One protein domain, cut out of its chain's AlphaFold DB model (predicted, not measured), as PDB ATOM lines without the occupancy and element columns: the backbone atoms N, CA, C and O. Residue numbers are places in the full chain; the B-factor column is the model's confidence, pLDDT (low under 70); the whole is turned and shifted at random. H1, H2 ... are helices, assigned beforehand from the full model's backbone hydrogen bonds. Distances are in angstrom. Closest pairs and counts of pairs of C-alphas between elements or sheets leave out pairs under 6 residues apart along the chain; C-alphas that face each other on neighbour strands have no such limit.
ATOM      1  N   MET A 276      57.366  13.332  34.066       49.69
ATOM      2  CA  MET A 276      57.670  13.198  32.639       49.69
ATOM      3  C   MET A 276      57.378  11.787  32.099       49.69
ATOM      4  O   MET A 276      56.781  11.643  31.027       49.69
ATOM      5  N   ASP A 277      57.696  10.730  32.853       53.91
ATOM      6  CA  ASP A 277      57.314   9.355  32.506       53.91
ATOM      7  C   ASP A 277      55.789   9.157  32.524       53.91
ATOM      8  O   ASP A 277      55.235   8.450  31.674       53.91
ATOM      9  N   ARG A 278      55.080   9.831  33.439       59.09
ATOM     10  CA  ARG A 278      53.610   9.820  33.500       59.09
ATOM     11  C   ARG A 278      52.966  10.637  32.386       59.09
ATOM     12  O   ARG A 278      51.976  10.180  31.831       59.09
ATOM     13  N   VAL A 279      53.526  11.782  31.997       54.81
ATOM     14  CA  VAL A 279      53.073  12.565  30.833       54.81
ATOM     15  C   VAL A 279      53.217  11.738  29.557       54.81
ATOM     16  O   VAL A 279      52.294  11.687  28.744       54.81
ATOM     17  N   ASN A 280      54.322  11.003  29.414       57.25
ATOM     18  CA  ASN A 280      54.523  10.084  28.296       57.25
ATOM     19  C   ASN A 280      53.532   8.903  28.319       57.25
ATOM     20  O   ASN A 280      52.996   8.529  27.270       57.25
ATOM     21  N   ALA A 281      53.243   8.333  29.492       62.69
ATOM     22  CA  ALA A 281      52.245   7.271  29.652       62.69
ATOM     23  C   ALA A 281      50.806   7.759  29.384       62.69
ATOM     24  O   ALA A 281      50.020   7.078  28.717       62.69
ATOM     25  N   ASP A 282      50.465   8.962  29.836       62.12
ATOM     26  CA  ASP A 282      49.176   9.605  29.604       62.12
ATOM     27  C   ASP A 282      49.002   9.999  28.137       62.12
ATOM     28  O   ASP A 282      47.924   9.801  27.582       62.12
ATOM     29  N   ALA A 283      50.050  10.479  27.466       62.66
ATOM     30  CA  ALA A 283      50.030  10.745  26.029       62.66
ATOM     31  C   ALA A 283      49.765   9.461  25.225       62.66
ATOM     32  O   ALA A 283      48.934   9.459  24.312       62.66
ATOM     33  N   GLN A 284      50.395   8.343  25.602       64.50
ATOM     34  CA  GLN A 284      50.113   7.033  25.007       64.50
ATOM     35  C   GLN A 284      48.672   6.576  25.274       64.50
ATOM     36  O   GLN A 284      48.019   6.039  24.377       64.50
ATOM     37  N   THR A 285      48.151   6.835  26.472       69.00
ATOM     38  CA  THR A 285      46.782   6.478  26.870       69.00
ATOM     39  C   THR A 285      45.743   7.337  26.135       69.00
ATOM     40  O   THR A 285      44.786   6.808  25.572       69.00
ATOM     41  N   MET A 286      45.959   8.651  26.022       74.12
ATOM     42  CA  MET A 286      45.123   9.570  25.239       74.12
ATOM     43  C   MET A 286      45.137   9.223  23.749       74.12
ATOM     44  O   MET A 286      44.093   9.295  23.097       74.12
ATOM     45  N   ALA A 287      46.280   8.792  23.207       64.94
ATOM     46  CA  ALA A 287      46.376   8.318  21.829       64.94
ATOM     47  C   ALA A 287      45.557   7.033  21.596       64.94
ATOM     48  O   ALA A 287      44.909   6.905  20.556       64.94
ATOM     49  N   GLN A 288      45.531   6.107  22.562       69.38
ATOM     50  CA  GLN A 288      44.711   4.889  22.494       69.38
ATOM     51  C   GLN A 288      43.208   5.178  22.630       69.38
ATOM     52  O   GLN A 288      42.400   4.568  21.929       69.38
ATOM     53  N   LEU A 289      42.831   6.119  23.501       73.38
ATOM     54  CA  LEU A 289      41.437   6.470  23.809       73.38
ATOM     55  C   LEU A 289      40.863   7.583  22.914       73.38
ATOM     56  O   LEU A 289      39.691   7.948  23.035       73.38
ATOM     57  N   GLY A 290      41.667   8.123  21.995       69.06
ATOM     58  CA  GLY A 290      41.253   9.143  21.034       69.06
ATOM     59  C   GLY A 290      41.032  10.538  21.631       69.06
ATOM     60  O   GLY A 290      40.276  11.318  21.043       69.06
ATOM     61  N   GLY A 291      41.658  10.860  22.770       79.00
ATOM     62  CA  GLY A 291      41.619  12.167  23.443       79.00
ATOM     63  C   GLY A 291      41.616  12.095  24.977       79.00
ATOM     64  O   GLY A 291      41.578  10.999  25.536       79.00
ATOM     65  N   PRO A 292      41.599  13.250  25.669       81.56
ATOM     66  CA  PRO A 292      41.571  13.301  27.126       81.56
ATOM     67  C   PRO A 292      40.218  12.817  27.652       81.56
ATOM     68  O   PRO A 292      39.174  13.113  27.053       81.56
ATOM     69  N   LEU A 293      40.252  12.089  28.769       83.31
ATOM     70  CA  LEU A 293      39.075  11.604  29.490       83.31
ATOM     71  C   LEU A 293      38.220  12.780  29.987       83.31
ATOM     72  O   LEU A 293      38.752  13.825  30.353       83.31
ATOM     73  N   ILE A 294      36.895  12.622  30.008       84.88
ATOM     74  CA  ILE A 294      35.974  13.647  30.516       84.88
ATOM     75  C   ILE A 294      35.651  13.322  31.979       84.88
ATOM     76  O   ILE A 294      35.102  12.246  32.229       84.88
ATOM     77  N   PRO A 295      35.955  14.208  32.945       81.81
ATOM     78  CA  PRO A 295      35.678  13.956  34.356       81.81
ATOM     79  C   PRO A 295      34.184  13.731  34.624       81.81
ATOM     80  O   PRO A 295      33.328  14.458  34.120       81.81
ATOM     81  N   THR A 296      33.846  12.747  35.456       79.81
ATOM     82  CA  THR A 296      32.467  12.453  35.858       79.81
ATOM     83  C   THR A 296      32.361  12.356  37.372       79.81
ATOM     84  O   THR A 296      32.663  11.322  37.959       79.81
ATOM     85  N   GLU A 297      31.858  13.416  38.007       79.44
ATOM     86  CA  GLU A 297      31.540  13.406  39.441       79.44
ATOM     87  C   GLU A 297      30.546  12.280  39.794       79.44
ATOM     88  O   GLU A 297      29.691  11.943  38.961       79.44
ATOM     89  N   PRO A 298      30.539  11.770  41.044       79.19
ATOM     90  CA  PRO A 298      29.674  10.661  41.464       79.19
ATOM     91  C   PRO A 298      28.194  10.846  41.102       79.19
ATOM     92  O   PRO A 298      27.528   9.906  40.665       79.19
ATOM     93  N   LYS A 299      27.685  12.083  41.204       79.38
ATOM     94  CA  LYS A 299      26.307  12.439  40.824       79.38
ATOM     95  C   LYS A 299      26.053  12.308  39.318       79.38
ATOM     96  O   LYS A 299      25.021  11.774  38.922       79.38
ATOM     97  N   ARG A 300      26.986  12.769  38.476       81.31
ATOM     98  CA  ARG A 300      26.875  12.680  37.007       81.31
ATOM     99  C   ARG A 300      27.041  11.237  36.543       81.31
ATOM    100  O   ARG A 300      26.277  10.778  35.705       81.31
ATOM    101  N   ARG A 301      27.974  10.496  37.143       83.25
ATOM    102  CA  ARG A 301      28.175   9.066  36.880       83.25
ATOM    103  C   ARG A 301      26.929   8.244  37.203       83.25
ATOM    104  O   ARG A 301      26.545   7.395  36.403       83.25
ATOM    105  N   ALA A 302      26.285   8.510  38.341       82.06
ATOM    106  CA  ALA A 302      25.021   7.872  38.701       82.06
ATOM    107  C   ALA A 302      23.929   8.154  37.654       82.06
ATOM    108  O   ALA A 302      23.284   7.216  37.195       82.06
ATOM    109  N   ALA A 303      23.806   9.406  37.198       82.19
ATOM    110  CA  ALA A 303      22.861   9.782  36.146       82.19
ATOM    111  C   ALA A 303      23.157   9.088  34.799       82.19
ATOM    112  O   ALA A 303      22.238   8.610  34.140       82.19
ATOM    113  N   ILE A 304      24.430   8.966  34.397       85.50
ATOM    114  CA  ILE A 304      24.821   8.223  33.183       85.50
ATOM    115  C   ILE A 304      24.442   6.740  33.317       85.50
ATOM    116  O   ILE A 304      23.879   6.163  32.388       85.50
ATOM    117  N   LYS A 305      24.716   6.117  34.473       84.81
ATOM    118  CA  LYS A 305      24.359   4.711  34.725       84.81
ATOM    119  C   LYS A 305      22.851   4.489  34.692       84.81
ATOM    120  O   LYS A 305      22.417   3.490  34.127       84.81
ATOM    121  N   GLU A 306      22.069   5.402  35.258       83.88
ATOM    122  CA  GLU A 306      20.603   5.354  35.232       83.88
ATOM    123  C   GLU A 306      20.082   5.373  33.788       83.88
ATOM    124  O   GLU A 306      19.378   4.450  33.384       83.88
ATOM    125  N   VAL A 307      20.551   6.325  32.968       82.81
ATOM    126  CA  VAL A 307      20.194   6.428  31.539       82.81
ATOM    127  C   VAL A 307      20.490   5.136  30.782       82.81
ATOM    128  O   VAL A 307      19.659   4.669  29.999       82.81
ATOM    129  N   VAL A 308      21.675   4.558  30.988       85.19
ATOM    130  CA  VAL A 308      22.090   3.347  30.269       85.19
ATOM    131  C   VAL A 308      21.354   2.105  30.777       85.19
ATOM    132  O   VAL A 308      21.005   1.244  29.975       85.19
ATOM    133  N   THR A 309      21.068   2.019  32.079       84.12
ATOM    134  CA  THR A 309      20.327   0.889  32.666       84.12
ATOM    135  C   THR A 309      18.889   0.867  32.163       84.12
ATOM    136  O   THR A 309      18.438  -0.158  31.662       84.12
ATOM    137  N   GLU A 310      18.199   2.012  32.173       81.69
ATOM    138  CA  GLU A 310      16.845   2.110  31.618       81.69
ATOM    139  C   GLU A 310      16.786   1.757  30.125       81.69
ATOM    140  O   GLU A 310      15.773   1.263  29.624       81.69
ATOM    141  N   GLU A 311      17.846   2.070  29.382       84.12
ATOM    142  CA  GLU A 311      17.949   1.753  27.964       84.12
ATOM    143  C   GLU A 311      18.146   0.251  27.724       84.12
ATOM    144  O   GLU A 311      17.505  -0.320  26.841       84.12
ATOM    145  N   ILE A 312      18.988  -0.398  28.530       82.25
ATOM    146  CA  ILE A 312      19.198  -1.850  28.486       82.25
ATOM    147  C   ILE A 312      17.910  -2.586  28.870       82.25
ATOM    148  O   ILE A 312      17.477  -3.465  28.125       82.25
ATOM    149  N   ASP A 313      17.238  -2.161  29.942       81.81
ATOM    150  CA  ASP A 313      15.968  -2.745  30.388       81.81
ATOM    151  C   ASP A 313      14.873  -2.619  29.315       81.81
ATOM    152  O   ASP A 313      14.093  -3.549  29.093       81.81
ATOM    153  N   ALA A 314      14.826  -1.490  28.598       78.75
ATOM    154  CA  ALA A 314      13.899  -1.299  27.484       78.75
ATOM    155  C   ALA A 314      14.211  -2.219  26.288       78.75
ATOM    156  O   ALA A 314      13.288  -2.689  25.621       78.75
ATOM    157  N   LEU A 315      15.491  -2.489  26.008       79.62
ATOM    158  CA  LEU A 315      15.926  -3.383  24.927       79.62
ATOM    159  C   LEU A 315      15.729  -4.870  25.268       79.62
ATOM    160  O   LEU A 315      15.533  -5.688  24.363       79.62
ATOM    161  N   ASP A 316      15.773  -5.241  26.547       78.88
ATOM    162  CA  ASP A 316      15.531  -6.609  27.029       78.88
ATOM    163  C   ASP A 316      14.048  -7.011  26.981       78.88
ATOM    164  O   ASP A 316      13.738  -8.195  26.864       78.88
ATOM    165  N   GLN A 317      13.122  -6.046  26.951       77.44
ATOM    166  CA  GLN A 317      11.679  -6.295  26.794       77.44
ATOM    167  C   GLN A 317      11.230  -6.539  25.338       77.44
ATOM    168  O   GLN A 317      10.054  -6.813  25.093       77.44
ATOM    169  N   ILE A 318      12.135  -6.445  24.356       77.25
ATOM    170  CA  ILE A 318      11.824  -6.607  22.928       77.25
ATOM    171  C   ILE A 318      12.175  -8.033  22.475       77.25
ATOM    172  O   ILE A 318      13.347  -8.368  22.313       77.25
ATOM    173  N   GLU A 319      11.159  -8.865  22.210       66.50
ATOM    174  CA  GLU A 319      11.331 -10.286  21.837       66.50
ATOM    175  C   GLU A 319      12.035 -10.506  20.480       66.50
ATOM    176  O   GLU A 319      12.667 -11.542  20.274       66.50
ATOM    177  N   ALA A 320      11.959  -9.545  19.550       69.94
ATOM    178  CA  ALA A 320      12.599  -9.616  18.232       69.94
ATOM    179  C   ALA A 320      13.339  -8.309  17.901       69.94
ATOM    180  O   ALA A 320      12.730  -7.328  17.478       69.94
ATOM    181  N   ARG A 321      14.664  -8.297  18.095       72.50
ATOM    182  CA  ARG A 321      15.523  -7.125  17.853       72.50
ATOM    183  C   ARG A 321      15.812  -6.951  16.361       72.50
ATOM    184  O   ARG A 321      16.362  -7.852  15.727       72.50
ATOM    185  N   GLY A 322      15.469  -5.795  15.802       76.44
ATOM    186  CA  GLY A 322      15.879  -5.380  14.466       76.44
ATOM    187  C   GLY A 322      17.270  -4.726  14.461       76.44
ATOM    188  O   GLY A 322      17.917  -4.593  15.502       76.44
ATOM    189  N   PRO A 323      17.758  -4.286  13.285       74.94
ATOM    190  CA  PRO A 323      19.060  -3.625  13.159       74.94
ATOM    191  C   PRO A 323      19.207  -2.369  14.035       74.94
ATOM    192  O   PRO A 323      20.309  -2.062  14.480       74.94
ATOM    193  N   ALA A 324      18.107  -1.658  14.304       75.38
ATOM    194  CA  ALA A 324      18.102  -0.449  15.125       75.38
ATOM    195  C   ALA A 324      18.271  -0.754  16.625       75.38
ATOM    196  O   ALA A 324      19.013  -0.059  17.316       75.38
ATOM    197  N   GLU A 325      17.634  -1.811  17.134       79.00
ATOM    198  CA  GLU A 325      17.773  -2.245  18.529       79.00
ATOM    199  C   GLU A 325      19.170  -2.817  18.805       79.00
ATOM    200  O   GLU A 325      19.731  -2.588  19.874       79.00
ATOM    201  N   VAL A 326      19.764  -3.514  17.828       78.19
ATOM    202  CA  VAL A 326      21.158  -3.986  17.903       78.19
ATOM    203  C   VAL A 326      22.133  -2.808  17.969       78.19
ATOM    204  O   VAL A 326      23.076  -2.836  18.758       78.19
ATOM    205  N   GLU A 327      21.889  -1.755  17.188       79.31
ATOM    206  CA  GLU A 327      22.699  -0.538  17.220       79.31
ATOM    207  C   GLU A 327      22.573   0.200  18.564       79.31
ATOM    208  O   GLU A 327      23.586   0.575  19.149       79.31
ATOM    209  N   ARG A 328      21.361   0.332  19.120       81.38
ATOM    210  CA  ARG A 328      21.149   0.928  20.455       81.38
ATOM    211  C   ARG A 328      21.809   0.114  21.569       81.38
ATOM    212  O   ARG A 328      22.440   0.696  22.446       81.38
ATOM    213  N   ALA A 329      21.748  -1.218  21.498       80.38
ATOM    214  CA  ALA A 329      22.459  -2.095  22.429       80.38
ATOM    215  C   ALA A 329      23.982  -1.908  22.337       80.38
ATOM    216  O   ALA A 329      24.655  -1.845  23.364       80.38
ATOM    217  N   ARG A 330      24.523  -1.758  21.118       82.31
ATOM    218  CA  ARG A 330      25.944  -1.462  20.887       82.31
ATOM    219  C   ARG A 330      26.346  -0.112  21.481       82.31
ATOM    220  O   ARG A 330      27.382  -0.026  22.138       82.31
ATOM    221  N   VAL A 331      25.532   0.924  21.283       85.38
ATOM    222  CA  VAL A 331      25.748   2.264  21.850       85.38
ATOM    223  C   VAL A 331      25.722   2.214  23.383       85.38
ATOM    224  O   VAL A 331      26.666   2.685  24.009       85.38
ATOM    225  N   ALA A 332      24.723   1.566  23.991       83.75
ATOM    226  CA  ALA A 332      24.634   1.381  25.444       83.75
ATOM    227  C   ALA A 332      25.854   0.638  26.021       83.75
ATOM    228  O   ALA A 332      26.428   1.060  27.026       83.75
ATOM    229  N   TRP A 333      26.309  -0.421  25.342       82.81
ATOM    230  CA  TRP A 333      27.525  -1.142  25.725       82.81
ATOM    231  C   TRP A 333      28.781  -0.277  25.613       82.81
ATOM    232  O   TRP A 333      29.627  -0.327  26.501       82.81
ATOM    233  N   THR A 334      28.882   0.547  24.567       86.62
ATOM    234  CA  THR A 334      30.008   1.477  24.369       86.62
ATOM    235  C   THR A 334      30.081   2.506  25.501       86.62
ATOM    236  O   THR A 334      31.168   2.794  25.989       86.62
ATOM    237  N   ILE A 335      28.936   3.003  25.986       86.81
ATOM    238  CA  ILE A 335      28.884   3.918  27.138       86.81
ATOM    239  C   ILE A 335      29.350   3.216  28.413       86.81
ATOM    240  O   ILE A 335      30.158   3.774  29.143       86.81
ATOM    241  N   LEU A 336      28.876   1.993  28.679       83.88
ATOM    242  CA  LEU A 336      29.286   1.234  29.866       83.88
ATOM    243  C   LEU A 336      30.779   0.901  29.872       83.88
ATOM    244  O   LEU A 336      31.387   0.921  30.936       83.88
ATOM    245  N   HIS A 337      31.354   0.600  28.706       84.06
ATOM    246  CA  HIS A 337      32.780   0.276  28.579       84.06
ATOM    247  C   HIS A 337      33.657   1.511  28.703       84.06
ATOM    248  O   HIS A 337      34.733   1.428  29.286       84.06
ATOM    249  N   GLY A 338      33.181   2.643  28.186       81.56
ATOM    250  CA  GLY A 338      33.882   3.913  28.292       81.56
ATOM    251  C   GLY A 338      33.711   4.617  29.637       81.56
ATOM    252  O   GLY A 338      34.449   5.556  29.910       81.56
ATOM    253  N   LEU A 339      32.753   4.213  30.483       85.81
ATOM    254  CA  LEU A 339      32.497   4.834  31.788       85.81
ATOM    255  C   LEU A 339      33.381   4.210  32.881       85.81
ATOM    256  O   LEU A 339      33.043   3.179  33.467       85.81
ATOM    257  N   GLY A 340      34.490   4.881  33.181       80.69
ATOM    258  CA  GLY A 340      35.425   4.532  34.244       80.69
ATOM    259  C   GLY A 340      34.915   4.846  35.655       80.69
ATOM    260  O   GLY A 340      33.708   4.961  35.919       80.69
ATOM    261  N   GLU A 341      35.853   4.932  36.602       76.81
ATOM    262  CA  GLU A 341      35.547   5.232  38.003       76.81
ATOM    263  C   GLU A 341      35.155   6.700  38.203       76.81
ATOM    264  O   GLU A 341      34.051   6.966  38.681       76.81
ATOM    265  N   ASP A 342      35.976   7.617  37.692       80.75
ATOM    266  CA  ASP A 342      35.780   9.066  37.838       80.75
ATOM    267  C   ASP A 342      35.766   9.811  36.497       80.75
ATOM    268  O   ASP A 342      35.842  11.039  36.444       80.75
ATOM    269  N   SER A 343      35.665   9.087  35.383       84.69
ATOM    270  CA  SER A 343      35.649   9.685  34.049       84.69
ATOM    271  C   SER A 343      34.919   8.835  33.015       84.69
ATOM    272  O   SER A 343      34.609   7.664  33.241       84.69
ATOM    273  N   ILE A 344      34.647   9.435  31.858       85.56
ATOM    274  CA  ILE A 344      34.170   8.751  30.659       85.56
ATOM    275  C   ILE A 344      35.139   9.000  29.499       85.56
ATOM    276  O   ILE A 344      35.584  10.131  29.278       85.56
ATOM    277  N   ASP A 345      35.483   7.947  28.759       86.75
ATOM    278  CA  ASP A 345      36.310   8.060  27.561       86.75
ATOM    279  C   ASP A 345      35.552   8.714  26.390       86.75
ATOM    280  O   ASP A 345      34.343   8.978  26.430       86.75
ATOM    281  N   ARG A 346      36.278   9.011  25.309       84.94
ATOM    282  CA  ARG A 346      35.705   9.717  24.155       84.94
ATOM    283  C   ARG A 346      34.675   8.888  23.400       84.94
ATOM    284  O   ARG A 346      33.692   9.454  22.917       84.94
ATOM    285  N   ALA A 347      34.878   7.577  23.303       83.19
ATOM    286  CA  ALA A 347      33.956   6.679  22.620       83.19
ATOM    287  C   ALA A 347      32.628   6.567  23.388       83.19
ATOM    288  O   ALA A 347      31.556   6.694  22.793       83.19
ATOM    289  N   GLY A 348      32.700   6.420  24.709       84.81
ATOM    290  CA  GLY A 348      31.581   6.396  25.637       84.81
ATOM    291  C   GLY A 348      30.832   7.723  25.677       84.81
ATOM    292  O   GLY A 348      29.606   7.722  25.611       84.81
ATOM    293  N   TYR A 349      31.527   8.865  25.689       87.00
ATOM    294  CA  TYR A 349      30.883  10.183  25.627       87.00
ATOM    295  C   TYR A 349      30.151  10.429  24.299       87.00
ATOM    296  O   TYR A 349      29.010  10.907  24.287       87.00
ATOM    297  N   ALA A 350      30.769  10.068  23.170       83.56
ATOM    298  CA  ALA A 350      30.139  10.176  21.855       83.56
ATOM    299  C   ALA A 350      28.917   9.248  21.737       83.56
ATOM    300  O   ALA A 350      27.865   9.655  21.229       83.56
ATOM    301  N   ALA A 351      29.028   8.023  22.259       85.62
ATOM    302  CA  ALA A 351      27.926   7.073  22.338       85.62
ATOM    303  C   ALA A 351      26.792   7.596  23.237       85.62
ATOM    304  O   ALA A 351      25.630   7.543  22.839       85.62
ATOM    305  N   LEU A 352      27.111   8.195  24.389       85.38
ATOM    306  CA  LEU A 352      26.141   8.790  25.313       85.38
ATOM    307  C   LEU A 352      25.389   9.952  24.668       85.38
ATOM    308  O   LEU A 352      24.162  10.010  24.729       85.38
ATOM    309  N   THR A 353      26.109  10.844  23.992       82.00
ATOM    310  CA  THR A 353      25.511  11.976  23.272       82.00
ATOM    311  C   THR A 353      24.590  11.487  22.151       82.00
ATOM    312  O   THR A 353      23.475  11.991  21.988       82.00
ATOM    313  N   THR A 354      25.013  10.456  21.414       83.00
ATOM    314  CA  THR A 354      24.205   9.815  20.365       83.00
ATOM    315  C   THR A 354      22.935   9.197  20.947       83.00
ATOM    316  O   THR A 354      21.846   9.420  20.416       83.00
ATOM    317  N   LEU A 355      23.057   8.479  22.066       83.12
ATOM    318  CA  LEU A 355      21.937   7.836  22.742       83.12
ATOM    319  C   LEU A 355      20.904   8.856  23.232       83.12
ATOM    320  O   LEU A 355      19.715   8.716  22.949       83.12
ATOM    321  N   LEU A 356      21.355   9.906  23.922       80.62
ATOM    322  CA  LEU A 356      20.485  10.964  24.442       80.62
ATOM    323  C   LEU A 356      19.763  11.715  23.313       80.62
ATOM    324  O   LEU A 356      18.580  12.033  23.442       80.62
ATOM    325  N   THR A 357      20.436  11.919  22.175       78.56
ATOM    326  CA  THR A 357      19.839  12.542  20.983       78.56
ATOM    327  C   THR A 357      18.769  11.650  20.343       78.56
ATOM    328  O   THR A 357      17.719  12.143  19.939       78.56
ATOM    329  N   GLN A 358      19.006  10.336  20.255       76.94
ATOM    330  CA  GLN A 358      18.065   9.383  19.648       76.94
ATOM    331  C   GLN A 358      16.853   9.077  20.540       76.94
ATOM    332  O   GLN A 358      15.753   8.871  20.030       76.94
ATOM    333  N   ARG A 359      17.051   9.029  21.863       73.94
ATOM    334  CA  ARG A 359      16.025   8.667  22.855       73.94
ATOM    335  C   ARG A 359      15.091   9.832  23.195       73.94
ATOM    336  O   ARG A 359      13.919   9.590  23.478       73.94
ATOM    337  N   GLY A 360      15.600  11.070  23.152       63.34
ATOM    338  CA  GLY A 360      14.939  12.258  23.701       63.34
ATOM    339  C   GLY A 360      14.924  12.231  25.238       63.34
ATOM    340  O   GLY A 360      14.596  11.210  25.839       63.34
ATOM    341  N   ALA A 361      15.300  13.333  25.896       62.06
ATOM    342  CA  ALA A 361      15.383  13.384  27.362       62.06
ATOM    343  C   ALA A 361      14.001  13.215  28.020       62.06
ATOM    344  O   ALA A 361      13.044  13.896  27.642       62.06
ATOM    345  N   LYS A 362      13.892  12.329  29.019       63.47
ATOM    346  CA  LYS A 362      12.643  12.034  29.740       63.47
ATOM    347  C   LYS A 362      12.574  12.729  31.102       63.47
ATOM    348  O   LYS A 362      11.473  13.005  31.575       63.47
ATOM    349  N   THR A 363      13.718  13.050  31.716       62.12
ATOM    350  CA  THR A 363      13.796  13.752  33.012       62.12
ATOM    351  C   THR A 363      14.574  15.075  32.938       62.12
ATOM    352  O   THR A 363      15.360  15.322  32.024       62.12
ATOM    353  N   GLY A 364      14.379  15.955  33.931       60.81
ATOM    354  CA  GLY A 364      15.086  17.241  34.013       60.81
ATOM    355  C   GLY A 364      16.592  17.130  34.299       60.81
ATOM    356  O   GLY A 364      17.326  18.071  34.005       60.81
ATOM    357  N   ALA A 365      17.051  16.001  34.852       64.06
ATOM    358  CA  ALA A 365      18.472  15.706  35.051       64.06
ATOM    359  C   ALA A 365      19.114  15.169  33.759       64.06
ATOM    360  O   ALA A 365      20.184  15.631  33.373       64.06
ATOM    361  N   GLU A 366      18.419  14.284  33.034       69.62
ATOM    362  CA  GLU A 366      18.845  13.793  31.715       69.62
ATOM    363  C   GLU A 366      18.976  14.918  30.683       69.62
ATOM    364  O   GLU A 366      19.904  14.914  29.880       69.62
ATOM    365  N   ALA A 367      18.070  15.901  30.717       68.25
ATOM    366  CA  ALA A 367      18.086  17.029  29.788       68.25
ATOM    367  C   ALA A 367      19.295  17.966  29.981       68.25
ATOM    368  O   ALA A 367      19.710  18.616  29.028       68.25
ATOM    369  N   LYS A 368      19.854  18.040  31.198       74.25
ATOM    370  CA  LYS A 368      21.014  18.891  31.529       74.25
ATOM    371  C   LYS A 368      22.355  18.171  31.388       74.25
ATOM    372  O   LYS A 368      23.378  18.823  31.209       74.25
ATOM    373  N   LEU A 369      22.347  16.839  31.434       78.75
ATOM    374  CA  LEU A 369      23.547  16.005  31.407       78.75
ATOM    375  C   LEU A 369      24.463  16.265  30.185       78.75
ATOM    376  O   LEU A 369      25.671  16.359  30.395       78.75
ATOM    377  N   PRO A 370      23.957  16.447  28.942       75.56
ATOM    378  CA  PRO A 370      24.804  16.798  27.799       75.56
ATOM    379  C   PRO A 370      25.531  18.135  27.968       75.56
ATOM    380  O   PRO A 370      26.728  18.215  27.701       75.56
ATOM    381  N   ASP A 371      24.823  19.168  28.433       76.50
ATOM    382  CA  ASP A 371      25.380  20.511  28.616       76.50
ATOM    383  C   ASP A 371      26.384  20.548  29.773       76.50
ATOM    384  O   ASP A 371      27.441  21.170  29.659       76.50
ATOM    385  N   ASP A 372      26.097  19.835  30.864       79.81
ATOM    386  CA  ASP A 372      26.992  19.722  32.017       79.81
ATOM    387  C   ASP A 372      28.287  18.980  31.656       79.81
ATOM    388  O   ASP A 372      29.375  19.447  31.996       79.81
ATOM    389  N   LEU A 373      28.198  17.868  30.913       79.38
ATOM    390  CA  LEU A 373      29.378  17.143  30.430       79.38
ATOM    391  C   LEU A 373      30.164  17.957  29.393       79.38
ATOM    392  O   LEU A 373      31.390  17.952  29.410       79.38
ATOM    393  N   ARG A 374      29.485  18.718  28.526       80.38
ATOM    394  CA  ARG A 374      30.136  19.618  27.560       80.38
ATOM    395  C   ARG A 374      30.854  20.791  28.238       80.38
ATOM    396  O   ARG A 374      31.822  21.326  27.700       80.38
ATOM    397  N   ARG A 375      30.389  21.230  29.412       79.88
ATOM    398  CA  ARG A 375      31.053  22.280  30.204       79.88
ATOM    399  C   ARG A 375      32.372  21.813  30.806       79.88
ATOM    400  O   ARG A 375      33.300  22.614  30.843       79.88
ATOM    401  N   ILE A 376      32.451  20.558  31.227       80.38
ATOM    402  CA  ILE A 376      33.637  19.974  31.871       80.38
ATOM    403  C   ILE A 376      34.512  19.158  30.911       80.38
ATOM    404  O   ILE A 376      35.543  18.644  31.324       80.38
ATOM    405  N   ASP A 377      34.105  19.016  29.649       85.06
ATOM    406  CA  ASP A 377      34.905  18.378  28.607       85.06
ATOM    407  C   ASP A 377      36.234  19.139  28.427       85.06
ATOM    408  O   ASP A 377      36.188  20.286  27.971       85.06
TER     409      ASP A 377
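This is residues 276 to 377 of the 1251 residues of the protein "UPF0753 protein AIOL_000080" of Candidatus Rhodobacter lobularis (UniProt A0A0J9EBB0). Helices H2, H3 and H4 fold back one on the next and form the body, with short H5 beside H4 and near Arg 300 of H2. H1 is an arm at one end that makes much of the length, and its residues 276 to 281 stick out. The printed part has 102 residues with five named helices, H1 to H5 in chain order, and no named strand; the class is all helix. It is compact, with a radius of gyration of the C-alphas of 14.8 A, yet elongated, spanning 53 by 29 by 19 A.

H1, residues 276 to 289, is close to but not clearly touching H4, residues 346 to 359; their closest C-alphas, Leu 289 and Arg 346, are 6.6 A apart. H2, residues 298 to 316, touches H3, residues 323 to 338, in a helical hairpin: a shallow tilt of 27 degrees, opposite ways, closest C-alphas Val 308 and Ala 332 at 5.8 A. H3 and H4 touch in a second hairpin, a steep tilt of 41 degrees, opposite ways, closest C-alphas Ile 335 and Gly 348 at 4.0 A. H2 and H4 are near each other. H5, residues 369 to 376, is close to but not clearly touching H4; their closest C-alphas, Thr 353 and Pro 370, are 6.7 A apart. H1 is apart from H2, H3 and H5. In each of the five helices every O i to N i+4 pair is within hydrogen-bond range.

H1 begins at C-alpha 276 (57.670, 13.198, 32.639) and is 19.7 A long. H2 measures 26.6 A, H3 22.5 A, H4 19.8 A and H5 10.9 A, ending at C-alpha 376 (33.637, 19.974, 31.871).

The farthest C-alphas, Met 276 and Glu 319, are 53.1 A apart. The printed part has no cut, and its four links are short. Mean pLDDT of the printed part is 77.1; 23 residues are under 70, among them 276 to 285 and 360 to 367.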